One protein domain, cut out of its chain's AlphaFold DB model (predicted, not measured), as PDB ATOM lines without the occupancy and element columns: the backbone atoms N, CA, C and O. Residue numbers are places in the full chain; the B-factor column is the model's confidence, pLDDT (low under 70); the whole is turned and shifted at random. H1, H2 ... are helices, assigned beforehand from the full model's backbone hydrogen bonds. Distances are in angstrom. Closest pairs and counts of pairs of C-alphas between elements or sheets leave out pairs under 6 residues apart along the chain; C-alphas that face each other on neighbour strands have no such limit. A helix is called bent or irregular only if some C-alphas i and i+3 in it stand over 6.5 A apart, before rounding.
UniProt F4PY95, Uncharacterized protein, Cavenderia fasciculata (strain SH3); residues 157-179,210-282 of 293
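Overview. This is residues 157 to 179 and 210 to 282 of the 293 residues of an uncharacterized protein of Cavenderia fasciculata (strain SH3) (UniProt F4PY95). A long helix, H4, is crossed by H1, and the helical hairpin of H2 and H3 packs against this crossed pair, making a small body of four helices. From this body a tail sticks out, residues 269 to 282, holding the short helix H5. The printed part has 96 residues with five named helices, H1 to H5 in order, and no named strand; the class is all helix. It is only just compact, close to loose, with a radius of gyration of the C-alphas of 14.5 A, and spans 45 by 37 by 22 A.

Along the chain. H4, residues 239 to 259, is 30.6 A long and ends at C-alpha 259 (23.418, 36.642, -50.775). H1, residues 157 to 171, is 21.0 A long and begins at C-alpha 157 (15.202, 35.792, -56.795). H2 holds residues 213 to 221, H3 residues 223 to 232, 16.1 A long, and H5 residues 277 to 280. H3 is only just irregular: C-alphas 225 and 228 are 6.7 A apart.

Arrangement. H4 touches H1 at a steep tilt of 57 degrees, opposite ways; their closest C-alphas, Ser 161 and Ala 252, are 4.3 A apart. With residues 253 to 257 alone H4 touches H2, about perpendicular at 77 degrees, closest at C-alphas Ile 253 and Ile 219, 6.1 A. H3 is close to H4 but not clearly touching, with C-alphas Ile 230 and Lys 246 closest at 6.6 A. In the hairpin of H2 and H3 the closest C-alphas, Phe 218 and Ala 225, are 5.1 A apart. H1 and H3 only just touch, only at their ends, with 3 pairs of C-alphas within 8 A, the closest being Leu 168 and Phe 229 at 6.3 A. H5 touches no helix. Every O i to N i+4 pair is within hydrogen-bond range in H1 and H4, against 3 of 5 in H2 and 3 of 6 in H3; H5 is too short for such a pair.

Size, cuts and confidence. The C-alphas farthest apart, Val 179 and Gly 282, are 45.6 A apart. Residues 180 to 209 are not printed, and C-alphas 179 and 210 are 23.3 A apart across this cut. The link from H4 to H5 is long. The model's pLDDT is under 70 at residues 172 to 179, 223 and 266 to 282.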
ATOM      1  N   LYS A 157      14.780  37.142 -57.186       86.25
ATOM      2  CA  LYS A 157      15.202  35.792 -56.795       86.25
ATOM      3  C   LYS A 157      15.470  35.645 -55.290       86.25
ATOM      4  O   LYS A 157      15.122  34.615 -54.707       86.25
ATOM      5  N   LEU A 158      16.100  36.637 -54.655       90.06
ATOM      6  CA  LEU A 158      16.318  36.643 -53.207       90.06
ATOM      7  C   LEU A 158      14.999  36.823 -52.447       90.06
ATOM      8  O   LEU A 158      14.728  36.039 -51.540       90.06
ATOM      9  N   LEU A 159      14.176  37.800 -52.832       87.00
ATOM     10  CA  LEU A 159      12.894  38.086 -52.180       87.00
ATOM     11  C   LEU A 159      11.941  36.881 -52.257       87.00
ATOM     12  O   LEU A 159      11.403  36.467 -51.233       87.00
ATOM     13  N   GLN A 160      11.828  36.237 -53.422       86.19
ATOM     14  CA  GLN A 160      11.057  34.999 -53.603       86.19
ATOM     15  C   GLN A 160      11.603  33.852 -52.749       86.19
ATOM     16  O   GLN A 160      10.841  33.077 -52.171       86.19
ATOM     17  N   SER A 161      12.931  33.742 -52.634       91.56
ATOM     18  CA  SER A 161      13.555  32.714 -51.798       91.56
ATOM     19  C   SER A 161      13.231  32.923 -50.316       91.56
ATOM     20  O   SER A 161      12.908  31.962 -49.620       91.56
ATOM     21  N   ILE A 162      13.284  34.169 -49.837       90.31
ATOM     22  CA  ILE A 162      12.933  34.531 -48.456       90.31
ATOM     23  C   ILE A 162      11.452  34.266 -48.194       90.31
ATOM     24  O   ILE A 162      11.126  33.628 -47.193       90.31
ATOM     25  N   LYS A 163      10.570  34.683 -49.110       89.12
ATOM     26  CA  LYS A 163       9.129  34.426 -49.031       89.12
ATOM     27  C   LYS A 163       8.839  32.933 -48.885       89.12
ATOM     28  O   LYS A 163       8.230  32.536 -47.896       89.12
ATOM     29  N   LEU A 164       9.370  32.104 -49.788       89.81
ATOM     30  CA  LEU A 164       9.179  30.650 -49.753       89.81
ATOM     31  C   LEU A 164       9.659  30.029 -48.434       89.81
ATOM     32  O   LEU A 164       9.007  29.149 -47.876       89.81
ATOM     33  N   VAL A 165      10.816  30.460 -47.925       90.19
ATOM     34  CA  VAL A 165      11.374  29.922 -46.679       90.19
ATOM     35  C   VAL A 165      10.569  30.358 -45.451       90.19
ATOM     36  O   VAL A 165      10.367  29.557 -44.536       90.19
ATOM     37  N   ASN A 166      10.080  31.596 -45.426       90.19
ATOM     38  CA  ASN A 166       9.214  32.074 -44.353       90.19
ATOM     39  C   ASN A 166       7.861  31.342 -44.372       90.19
ATOM     40  O   ASN A 166       7.412  30.875 -43.327       90.19
ATOM     41  N   GLU A 167       7.257  31.157 -45.551       87.25
ATOM     42  CA  GLU A 167       6.031  30.368 -45.740       87.25
ATOM     43  C   GLU A 167       6.208  28.919 -45.276       87.25
ATOM     44  O   GLU A 167       5.361  28.396 -44.556       87.25
ATOM     45  N   LEU A 168       7.341  28.288 -45.601       86.88
ATOM     46  CA  LEU A 168       7.669  26.928 -45.164       86.88
ATOM     47  C   LEU A 168       7.644  26.782 -43.632       86.88
ATOM     48  O   LEU A 168       7.155  25.783 -43.105       86.88
ATOM     49  N   VAL A 169       8.171  27.771 -42.909       85.94
ATOM     50  CA  VAL A 169       8.154  27.780 -41.439       85.94
ATOM     51  C   VAL A 169       6.759  28.068 -40.887       85.94
ATOM     52  O   VAL A 169       6.373  27.498 -39.862       85.94
ATOM     53  N   ASN A 170       6.010  28.954 -41.540       83.06
ATOM     54  CA  ASN A 170       4.679  29.365 -41.101       83.06
ATOM     55  C   ASN A 170       3.636  28.259 -41.319       83.06
ATOM     56  O   ASN A 170       2.820  28.021 -40.432       83.06
ATOM     57  N   ALA A 171       3.729  27.494 -42.410       74.44
ATOM     58  CA  ALA A 171       2.823  26.383 -42.711       74.44
ATOM     59  C   ALA A 171       2.826  25.280 -41.631       74.44
ATOM     60  O   ALA A 171       1.836  24.573 -41.447       74.44
ATOM     61  N   GLN A 172       3.914  25.137 -40.863       66.75
ATOM     62  CA  GLN A 172       3.947  24.227 -39.712       66.75
ATOM     63  C   GLN A 172       3.143  24.765 -38.509       66.75
ATOM     64  O   GLN A 172       2.667  23.979 -37.690       66.75
ATOM     65  N   GLN A 173       2.992  26.087 -38.377       60.28
ATOM     66  CA  GLN A 173       2.259  26.722 -37.273       60.28
ATOM     67  C   GLN A 173       0.742  26.604 -37.467       60.28
ATOM     68  O   GLN A 173       0.015  26.312 -36.516       60.28
ATOM     69  N   GLU A 174       0.276  26.703 -38.711       54.41
ATOM     70  CA  GLU A 174      -1.143  26.581 -39.076       54.41
ATOM     71  C   GLU A 174      -1.699  25.152 -38.896       54.41
ATOM     72  O   GLU A 174      -2.911  24.951 -38.830       54.41
ATOM     73  N   GLY A 175      -0.825  24.151 -38.720       47.97
ATOM     74  CA  GLY A 175      -1.197  22.798 -38.293       47.97
ATOM     75  C   GLY A 175      -1.515  22.656 -36.796       47.97
ATOM     76  O   GLY A 175      -1.962  21.588 -36.377       47.97
ATOM     77  N   GLN A 176      -1.291  23.695 -35.978       43.53
ATOM     78  CA  GLN A 176      -1.625  23.696 -34.546       43.53
ATOM     79  C   GLN A 176      -2.369  24.941 -34.047       43.53
ATOM     80  O   GLN A 176      -2.905  24.881 -32.943       43.53
ATOM     81  N   GLN A 177      -2.492  26.014 -34.826       40.62
ATOM     82  CA  GLN A 177      -3.386  27.130 -34.510       40.62
ATOM     83  C   GLN A 177      -3.993  27.675 -35.805       40.62
ATOM     84  O   GLN A 177      -3.316  28.309 -36.609       40.62
ATOM     85  N   GLN A 178      -5.281  27.403 -36.013       43.44
ATOM     86  CA  GLN A 178      -6.100  28.267 -36.851       43.44
ATOM     87  C   GLN A 178      -6.391  29.550 -36.066       43.44
ATOM     88  O   GLN A 178      -6.703  29.485 -34.877       43.44
ATOM     89  N   VAL A 179      -6.407  30.661 -36.807       42.81
ATOM     90  CA  VAL A 179      -6.853  32.015 -36.442       42.81
ATOM     91  C   VAL A 179      -5.772  32.907 -35.799       42.81
ATOM     92  O   VAL A 179      -5.145  32.544 -34.816       42.81
ATOM     93  N   LYS A 210      14.440  40.282 -44.140       88.56
ATOM     94  CA  LYS A 210      14.214  39.649 -42.844       88.56
ATOM     95  C   LYS A 210      13.730  38.210 -43.017       88.56
ATOM     96  O   LYS A 210      12.736  37.909 -43.677       88.56
ATOM     97  N   ILE A 211      14.440  37.315 -42.352       88.56
ATOM     98  CA  ILE A 211      14.173  35.882 -42.331       88.56
ATOM     99  C   ILE A 211      13.470  35.552 -41.014       88.56
ATOM    100  O   ILE A 211      13.820  36.104 -39.973       88.56
ATOM    101  N   ASN A 212      12.504  34.634 -41.041       88.62
ATOM    102  CA  ASN A 212      11.897  34.088 -39.831       88.62
ATOM    103  C   ASN A 212      12.967  33.465 -38.912       88.62
ATOM    104  O   ASN A 212      13.775  32.650 -39.360       88.62
ATOM    105  N   ASP A 213      12.938  33.776 -37.616       88.12
ATOM    106  CA  ASP A 213      13.948  33.322 -36.650       88.12
ATOM    107  C   ASP A 213      14.125  31.795 -36.611       88.12
ATOM    108  O   ASP A 213      15.232  31.290 -36.420       88.12
ATOM    109  N   LYS A 214      13.055  31.027 -36.855       85.94
ATOM    110  CA  LYS A 214      13.143  29.558 -36.927       85.94
ATOM    111  C   LYS A 214      13.875  29.091 -38.189       85.94
ATOM    112  O   LYS A 214      14.561  28.071 -38.148       85.94
ATOM    113  N   ALA A 215      13.771  29.844 -39.285       88.00
ATOM    114  CA  ALA A 215      14.497  29.563 -40.519       88.00
ATOM    115  C   ALA A 215      15.990  29.883 -40.422       88.00
ATOM    116  O   ALA A 215      16.800  29.199 -41.050       88.00
ATOM    117  N   ILE A 216      16.382  30.844 -39.576       87.62
ATOM    118  CA  ILE A 216      17.796  31.170 -39.317       87.62
ATOM    119  C   ILE A 216      18.582  29.908 -38.939       87.62
ATOM    120  O   ILE A 216      19.705  29.718 -39.399       87.62
ATOM    121  N   VAL A 217      17.988  28.991 -38.170       84.31
ATOM    122  CA  VAL A 217      18.655  27.746 -37.762       84.31
ATOM    123  C   VAL A 217      19.124  26.933 -38.968       84.31
ATOM    124  O   VAL A 217      20.287  26.532 -39.003       84.31
ATOM    125  N   PHE A 218      18.273  26.729 -39.975       83.75
ATOM    126  CA  PHE A 218      18.637  25.929 -41.147       83.75
ATOM    127  C   PHE A 218      19.291  26.717 -42.283       83.75
ATOM    128  O   PHE A 218      19.925  26.130 -43.157       83.75
ATOM    129  N   ILE A 219      19.201  28.044 -42.262       86.56
ATOM    130  CA  ILE A 219      19.935  28.902 -43.195       86.56
ATOM    131  C   ILE A 219      21.367  29.118 -42.719       86.56
ATOM    132  O   ILE A 219      22.279  29.150 -43.543       86.56
ATOM    133  N   GLU A 220      21.597  29.250 -41.413       83.69
ATOM    134  CA  GLU A 220      22.898  29.630 -40.862       83.69
ATOM    135  C   GLU A 220      23.662  28.482 -40.207       83.69
ATOM    136  O   GLU A 220      24.874  28.395 -40.408       83.69
ATOM    137  N   LYS A 221      22.983  27.619 -39.437       76.50
ATOM    138  CA  LYS A 221      23.633  26.662 -38.525       76.50
ATOM    139  C   LYS A 221      23.638  25.234 -39.062       76.50
ATOM    140  O   LYS A 221      24.707  24.695 -39.329       76.50
ATOM    141  N   ASP A 222      22.462  24.628 -39.219       74.75
ATOM    142  CA  ASP A 222      22.311  23.236 -39.656       74.75
ATOM    143  C   ASP A 222      21.218  23.106 -40.724       74.75
ATOM    144  O   ASP A 222      20.029  23.094 -40.400       74.75
ATOM    145  N   PRO A 223      21.594  22.945 -41.999       67.56
ATOM    146  CA  PRO A 223      20.655  22.805 -43.107       67.56
ATOM    147  C   PRO A 223      19.647  21.668 -42.947       67.56
ATOM    148  O   PRO A 223      18.529  21.762 -43.457       67.56
ATOM    149  N   ASN A 224      20.005  20.606 -42.220       70.94
ATOM    150  CA  ASN A 224      19.113  19.470 -41.998       70.94
ATOM    151  C   ASN A 224      17.925  19.826 -41.107       70.94
ATOM    152  O   ASN A 224      16.893  19.159 -41.175       70.94
ATOM    153  N   ALA A 225      18.020  20.915 -40.342       80.81
ATOM    154  CA  ALA A 225      16.907  21.418 -39.555       80.81
ATOM    155  C   ALA A 225      15.735  21.916 -40.426       80.81
ATOM    156  O   ALA A 225      14.644  22.093 -39.898       80.81
ATOM    157  N   SER A 226      15.907  22.079 -41.748       83.19
ATOM    158  CA  SER A 226      14.802  22.355 -42.687       83.19
ATOM    159  C   SER A 226      13.948  21.117 -43.009       83.19
ATOM    160  O   SER A 226      12.784  21.249 -43.392       83.19
ATOM    161  N   HIS A 227      14.489  19.903 -42.844       80.88
ATOM    162  CA  HIS A 227      13.836  18.659 -43.269       80.88
ATOM    163  C   HIS A 227      12.478  18.405 -42.596       80.88
ATOM    164  O   HIS A 227      11.548  18.036 -43.315       80.88
ATOM    165  N   PRO A 228      12.294  18.637 -41.279       81.62
ATOM    166  CA  PRO A 228      10.990  18.470 -40.637       81.62
ATOM    167  C   PRO A 228       9.902  19.370 -41.235       81.62
ATOM    168  O   PRO A 228       8.776  18.913 -41.418       81.62
ATOM    169  N   PHE A 229      10.247  20.612 -41.595       83.75
ATOM    170  CA  PHE A 229       9.312  21.562 -42.205       83.75
ATOM    171  C   PHE A 229       8.890  21.106 -43.602       83.75
ATOM    172  O   PHE A 229       7.705  21.066 -43.915       83.75
ATOM    173  N   ILE A 230       9.856  20.690 -44.428       83.25
ATOM    174  CA  ILE A 230       9.583  20.202 -45.787       83.25
ATOM    175  C   ILE A 230       8.733  18.927 -45.732       83.25
ATOM    176  O   ILE A 230       7.742  18.807 -46.449       83.25
ATOM    177  N   LYS A 231       9.082  17.987 -44.845       80.06
ATOM    178  CA  LYS A 231       8.379  16.709 -44.691       80.06
ATOM    179  C   LYS A 231       6.940  16.877 -44.193       80.06
ATOM    180  O   LYS A 231       6.082  16.079 -44.557       80.06
ATOM    181  N   ALA A 232       6.643  17.912 -43.406       81.06
ATOM    182  CA  ALA A 232       5.279  18.181 -42.941       81.06
ATOM    183  C   ALA A 232       4.281  18.383 -44.100       81.06
ATOM    184  O   ALA A 232       3.111  18.024 -43.974       81.06
ATOM    185  N   LEU A 233       4.759  18.881 -45.245       80.25
ATOM    186  CA  LEU A 233       3.956  19.137 -46.443       80.25
ATOM    187  C   LEU A 233       3.886  17.936 -47.403       80.25
ATOM    188  O   LEU A 233       3.107  17.955 -48.352       80.25
ATOM    189  N   GLU A 234       4.632  16.856 -47.141       80.81
ATOM    190  CA  GLU A 234       4.679  15.651 -47.990       80.81
ATOM    191  C   GLU A 234       3.294  15.022 -48.192       80.81
ATOM    192  O   GLU A 234       2.971  14.552 -49.277       80.81
ATOM    193  N   LYS A 235       2.442  15.055 -47.160       75.69
ATOM    194  CA  LYS A 235       1.088  14.476 -47.204       75.69
ATOM    195  C   LYS A 235       0.086  15.296 -48.022       75.69
ATOM    196  O   LYS A 235      -1.005  14.801 -48.287       75.69
ATOM    197  N   GLN A 236       0.424  16.534 -48.376       80.44
ATOM    198  CA  GLN A 236      -0.461  17.459 -49.091       80.44
ATOM    199  C   GLN A 236      -0.193  17.480 -50.603       80.44
ATOM    200  O   GLN A 236      -0.880  18.185 -51.336       80.44
ATOM    201  N   MET A 237       0.804  16.728 -51.075       80.62
ATOM    202  CA  MET A 237       1.288  16.774 -52.454       80.62
ATOM    203  C   MET A 237       1.473  15.361 -53.009       80.62
ATOM    204  O   MET A 237       1.722  14.409 -52.269       80.62
ATOM    205  N   SER A 238       1.403  15.201 -54.330       81.44
ATOM    206  CA  SER A 238       1.850  13.956 -54.959       81.44
ATOM    207  C   SER A 238       3.376  13.807 -54.853       81.44
ATOM    208  O   SER A 238       4.115  14.781 -54.724       81.44
ATOM    209  N   ASN A 239       3.895  12.580 -54.971       74.50
ATOM    210  CA  ASN A 239       5.337  12.316 -54.849       74.50
ATOM    211  C   ASN A 239       6.196  13.097 -55.876       74.50
ATOM    212  O   ASN A 239       7.324  13.510 -55.589       74.50
ATOM    213  N   GLY A 240       5.662  13.316 -57.085       71.62
ATOM    214  CA  GLY A 240       6.322  14.121 -58.118       71.62
ATOM    215  C   GLY A 240       6.396  15.599 -57.734       71.62
ATOM    216  O   GLY A 240       7.471  16.196 -57.793       71.62
ATOM    217  N   GLU A 241       5.280  16.163 -57.274       78.12
ATOM    218  CA  GLU A 241       5.187  17.552 -56.807       78.12
ATOM    219  C   GLU A 241       6.063  17.792 -55.577       78.12
ATOM    220  O   GLU A 241       6.819  18.761 -55.544       78.12
ATOM    221  N   TYR A 242       6.054  16.863 -54.621       78.69
ATOM    222  CA  TYR A 242       6.881  16.927 -53.422       78.69
ATOM    223  C   TYR A 242       8.380  16.951 -53.745       78.69
ATOM    224  O   TYR A 242       9.134  17.737 -53.172       78.69
ATOM    225  N   THR A 243       8.832  16.138 -54.707       77.56
ATOM    226  CA  THR A 243      10.245  16.121 -55.120       77.56
ATOM    227  C   THR A 243      10.670  17.461 -55.728       77.56
ATOM    228  O   THR A 243      11.749  17.971 -55.412       77.56
ATOM    229  N   VAL A 244       9.818  18.054 -56.572       82.12
ATOM    230  CA  VAL A 244      10.063  19.374 -57.176       82.12
ATOM    231  C   VAL A 244      10.045  20.471 -56.110       82.12
ATOM    232  O   VAL A 244      10.953  21.300 -56.073       82.12
ATOM    233  N   PHE A 245       9.056  20.453 -55.215       84.81
ATOM    234  CA  PHE A 245       8.930  21.402 -54.110       84.81
ATOM    235  C   PHE A 245      10.153  21.362 -53.187       84.81
ATOM    236  O   PHE A 245      10.770  22.393 -52.928       84.81
ATOM    237  N   LYS A 246      10.587  20.161 -52.788       84.31
ATOM    238  CA  LYS A 246      11.801  19.955 -51.992       84.31
ATOM    239  C   LYS A 246      13.024  20.590 -52.654       84.31
ATOM    240  O   LYS A 246      13.771  21.289 -51.976       84.31
ATOM    241  N   SER A 247      13.222  20.379 -53.959       84.31
ATOM    242  CA  SER A 247      14.328  21.012 -54.697       84.31
ATOM    243  C   SER A 247      14.249  22.536 -54.624       84.31
ATOM    244  O   SER A 247      15.240  23.173 -54.274       84.31
ATOM    245  N   LYS A 248      13.063  23.114 -54.863       87.94
ATOM    246  CA  LYS A 248      12.842  24.566 -54.787       87.94
ATOM    247  C   LYS A 248      13.178  25.138 -53.407       87.94
ATOM    248  O   LYS A 248      13.802  26.193 -53.336       87.94
ATOM    249  N   CYS A 249      12.834  24.446 -52.318       88.38
ATOM    250  CA  CYS A 249      13.196  24.880 -50.965       88.38
ATOM    251  C   CYS A 249      14.718  24.918 -50.755       88.38
ATOM    252  O   CYS A 249      15.235  25.890 -50.209       88.38
ATOM    253  N   TYR A 250      15.451  23.894 -51.206       87.38
ATOM    254  CA  TYR A 250      16.916  23.885 -51.101       87.38
ATOM    255  C   TYR A 250      17.568  24.957 -51.976       87.38
ATOM    256  O   TYR A 250      18.521  25.604 -51.537       87.38
ATOM    257  N   ASP A 251      17.046  25.184 -53.182       89.50
ATOM    258  CA  ASP A 251      17.509  26.264 -54.052       89.50
ATOM    259  C   ASP A 251      17.277  27.633 -53.398       89.50
ATOM    260  O   ASP A 251      18.185  28.463 -53.384       89.50
ATOM    261  N   ALA A 252      16.115  27.848 -52.775       91.12
ATOM    262  CA  ALA A 252      15.809  29.071 -52.036       91.12
ATOM    263  C   ALA A 252      16.747  29.289 -50.838       91.12
ATOM    264  O   ALA A 252      17.341  30.361 -50.715       91.12
ATOM    265  N   ILE A 253      16.966  28.268 -50.002       89.88
ATOM    266  CA  ILE A 253      17.932  28.331 -48.889       89.88
ATOM    267  C   ILE A 253      19.326  28.705 -49.410       89.88
ATOM    268  O   ILE A 253      20.007  29.558 -48.838       89.88
ATOM    269  N   ASN A 254      19.753  28.095 -50.516       89.75
ATOM    270  CA  ASN A 254      21.052  28.373 -51.116       89.75
ATOM    271  C   ASN A 254      21.151  29.788 -51.684       89.75
ATOM    272  O   ASN A 254      22.188  30.423 -51.508       89.75
ATOM    273  N   ASN A 255      20.096  30.309 -52.309       90.75
ATOM    274  CA  ASN A 255      20.069  31.689 -52.792       90.75
ATOM    275  C   ASN A 255      20.228  32.692 -51.642       90.75
ATOM    276  O   ASN A 255      21.023  33.622 -51.760       90.75
ATOM    277  N   ILE A 256      19.535  32.472 -50.517       91.44
ATOM    278  CA  ILE A 256      19.654  33.315 -49.316       91.44
ATOM    279  C   ILE A 256      21.069  33.239 -48.734       91.44
ATOM    280  O   ILE A 256      21.659  34.238 -48.342       91.44
ATOM    281  N   ARG A 257      21.659  32.046 -48.682       89.62
ATOM    282  CA  ARG A 257      23.027  31.894 -48.174       89.62
ATOM    283  C   ARG A 257      24.052  32.590 -49.053       89.62
ATOM    284  O   ARG A 257      24.931  33.268 -48.530       89.62
ATOM    285  N   LEU A 258      23.928  32.440 -50.369       88.94
ATOM    286  CA  LEU A 258      24.817  33.088 -51.327       88.94
ATOM    287  C   LEU A 258      24.737  34.615 -51.219       88.94
ATOM    288  O   LEU A 258      25.783  35.260 -51.264       88.94
ATOM    289  N   SER A 259      23.547  35.192 -50.999       87.38
ATOM    290  CA  SER A 259      23.418  36.642 -50.775       87.38
ATOM    291  C   SER A 259      24.082  37.110 -49.474       87.38
ATOM    292  O   SER A 259      24.570  38.234 -49.408       87.38
ATOM    293  N   GLN A 260      24.198  36.235 -48.472       86.44
ATOM    294  CA  GLN A 260      24.941  36.474 -47.226       86.44
ATOM    295  C   GLN A 260      26.447  36.152 -47.332       86.44
ATOM    296  O   GLN A 260      27.139  36.092 -46.313       86.44
ATOM    297  N   GLY A 261      26.970  35.875 -48.533       83.88
ATOM    298  CA  GLY A 261      28.370  35.483 -48.737       83.88
ATOM    299  C   GLY A 261      28.717  34.087 -48.203       83.88
ATOM    300  O   GLY A 261      29.893  33.745 -48.065       83.88
ATOM    301  N   LYS A 262      27.712  33.260 -47.895       81.00
ATOM    302  CA  LYS A 262      27.880  31.876 -47.438       81.00
ATOM    303  C   LYS A 262      27.835  30.924 -48.635       81.00
ATOM    304  O   LYS A 262      27.131  31.146 -49.616       81.00
ATOM    305  N   GLY A 263      28.565  29.814 -48.548       78.44
ATOM    306  CA  GLY A 263      28.559  28.789 -49.594       78.44
ATOM    307  C   GLY A 263      27.210  28.069 -49.726       78.44
ATOM    308  O   GLY A 263      26.489  27.888 -48.733       78.44
ATOM    309  N   ALA A 264      26.917  27.614 -50.948       80.69
ATOM    310  CA  ALA A 264      25.786  26.739 -51.231       80.69
ATOM    311  C   ALA A 264      25.942  25.393 -50.513       80.69
ATOM    312  O   ALA A 264      27.037  24.841 -50.385       80.69
ATOM    313  N   ILE A 265      24.820  24.847 -50.075       72.00
ATOM    314  CA  ILE A 265      24.722  23.552 -49.429       72.00
ATOM    315  C   ILE A 265      24.215  22.545 -50.450       72.00
ATOM    316  O   ILE A 265      23.265  22.788 -51.195       72.00
ATOM    317  N   LYS A 266      24.837  21.371 -50.458       67.06
ATOM    318  CA  LYS A 266      24.330  20.231 -51.215       67.06
ATOM    319  C   LYS A 266      23.259  19.536 -50.385       67.06
ATOM    320  O   LYS A 266      23.500  19.222 -49.224       67.06
ATOM    321  N   GLN A 267      22.115  19.252 -51.002       62.75
ATOM    322  CA  GLN A 267      21.126  18.332 -50.447       62.75
ATOM    323  C   GLN A 267      21.843  17.045 -50.015       62.75
ATOM    324  O   GLN A 267      22.542  16.433 -50.832       62.75
ATOM    325  N   ILE A 268      21.701  16.643 -48.748       54.91
ATOM    326  CA  ILE A 268      22.270  15.374 -48.296       54.91
ATOM    327  C   ILE A 268      21.572  14.266 -49.081       54.91
ATOM    328  O   ILE A 268      20.375  14.016 -48.938       54.91
ATOM    329  N   LYS A 269      22.333  13.625 -49.969       51.53
ATOM    330  CA  LYS A 269      21.973  12.315 -50.497       51.53
ATOM    331  C   LYS A 269      22.239  11.346 -49.364       51.53
ATOM    332  O   LYS A 269      23.372  11.311 -48.888       51.53
ATOM    333  N   VAL A 270      21.212  10.597 -48.961       47.34
ATOM    334  CA  VAL A 270      21.341   9.480 -48.016       47.34
ATOM    335  C   VAL A 270      22.610   8.717 -48.387       47.34
ATOM    336  O   VAL A 270      22.789   8.371 -49.560       47.34
ATOM    337  N   SER A 271      23.552   8.574 -47.461       40.84
ATOM    338  CA  SER A 271      24.832   7.936 -47.777       40.84
ATOM    339  C   SER A 271      24.629   6.418 -47.926       40.84
ATOM    340  O   SER A 271      23.741   5.870 -47.277       40.84
ATOM    341  N   PRO A 272      25.420   5.684 -48.744       41.53
ATOM    342  CA  PRO A 272      25.276   4.228 -48.936       41.53
ATOM    343  C   PRO A 272      25.175   3.406 -47.647       41.53
ATOM    344  O   PRO A 272      24.639   2.294 -47.665       41.53
ATOM    345  N   ASN A 273      25.690   3.947 -46.544       46.28
ATOM    346  CA  ASN A 273      25.796   3.296 -45.246       46.28
ATOM    347  C   ASN A 273      24.717   3.738 -44.244       46.28
ATOM    348  O   ASN A 273      24.597   3.113 -43.197       46.28
ATOM    349  N   GLU A 274      23.903   4.743 -44.569       46.97
ATOM    350  CA  GLU A 274      22.728   5.111 -43.777       46.97
ATOM    351  C   GLU A 274      21.570   4.134 -44.024       46.97
ATOM    352  O   GLU A 274      21.357   3.616 -45.130       46.97
ATOM    353  N   THR A 275      20.818   3.846 -42.965       47.34
ATOM    354  CA  THR A 275      19.696   2.907 -42.976       47.34
ATOM    355  C   THR A 275      18.515   3.508 -43.748       47.34
ATOM    356  O   THR A 275      17.624   4.107 -43.159       47.34
ATOM    357  N   CYS A 276      18.481   3.354 -45.077       44.47
ATOM    358  CA  CYS A 276      17.265   3.661 -45.839       44.47
ATOM    359  C   CYS A 276      16.225   2.532 -45.686       44.47
ATOM    360  O   CYS A 276      16.563   1.381 -45.993       44.47
ATOM    361  N   PRO A 277      14.944   2.836 -45.389       46.47
ATOM    362  CA  PRO A 277      13.839   1.871 -45.492       46.47
ATOM    363  C   PRO A 277      13.782   1.170 -46.866       46.47
ATOM    364  O   PRO A 277      13.569  -0.032 -46.990       46.47
ATOM    365  N   CYS A 278      14.093   1.900 -47.930       45.34
ATOM    366  CA  CYS A 278      14.169   1.409 -49.301       45.34
ATOM    367  C   CYS A 278      15.344   0.449 -49.594       45.34
ATOM    368  O   CYS A 278      15.282  -0.305 -50.570       45.34
ATOM    369  N   LYS A 279      16.385   0.423 -48.744       47.97
ATOM    370  CA  LYS A 279      17.462  -0.583 -48.789       47.97
ATOM    371  C   LYS A 279      16.944  -1.944 -48.306       47.97
ATOM    372  O   LYS A 279      17.351  -2.967 -48.847       47.97
ATOM    373  N   GLN A 280      15.991  -1.952 -47.366       49.88
ATOM    374  CA  GLN A 280      15.301  -3.165 -46.902       49.88
ATOM    375  C   GLN A 280      14.314  -3.716 -47.947       49.88
ATOM    376  O   GLN A 280      14.055  -4.914 -47.974       49.88
ATOM    377  N   GLN A 281      13.825  -2.872 -48.863       53.50
ATOM    378  CA  GLN A 281      12.943  -3.261 -49.976       53.50
ATOM    379  C   GLN A 281      13.689  -3.626 -51.281       53.50
ATOM    380  O   GLN A 281      13.065  -3.765 -52.331       53.50
ATOM    381  N   GLY A 282      15.023  -3.741 -51.261       52.00
ATOM    382  CA  GLY A 282      15.814  -4.200 -52.415       52.00
ATOM    383  C   GLY A 282      15.930  -3.218 -53.596       52.00
ATOM    384  O   GLY A 282      16.373  -3.609 -54.678       52.00
TER     385      GLY A 282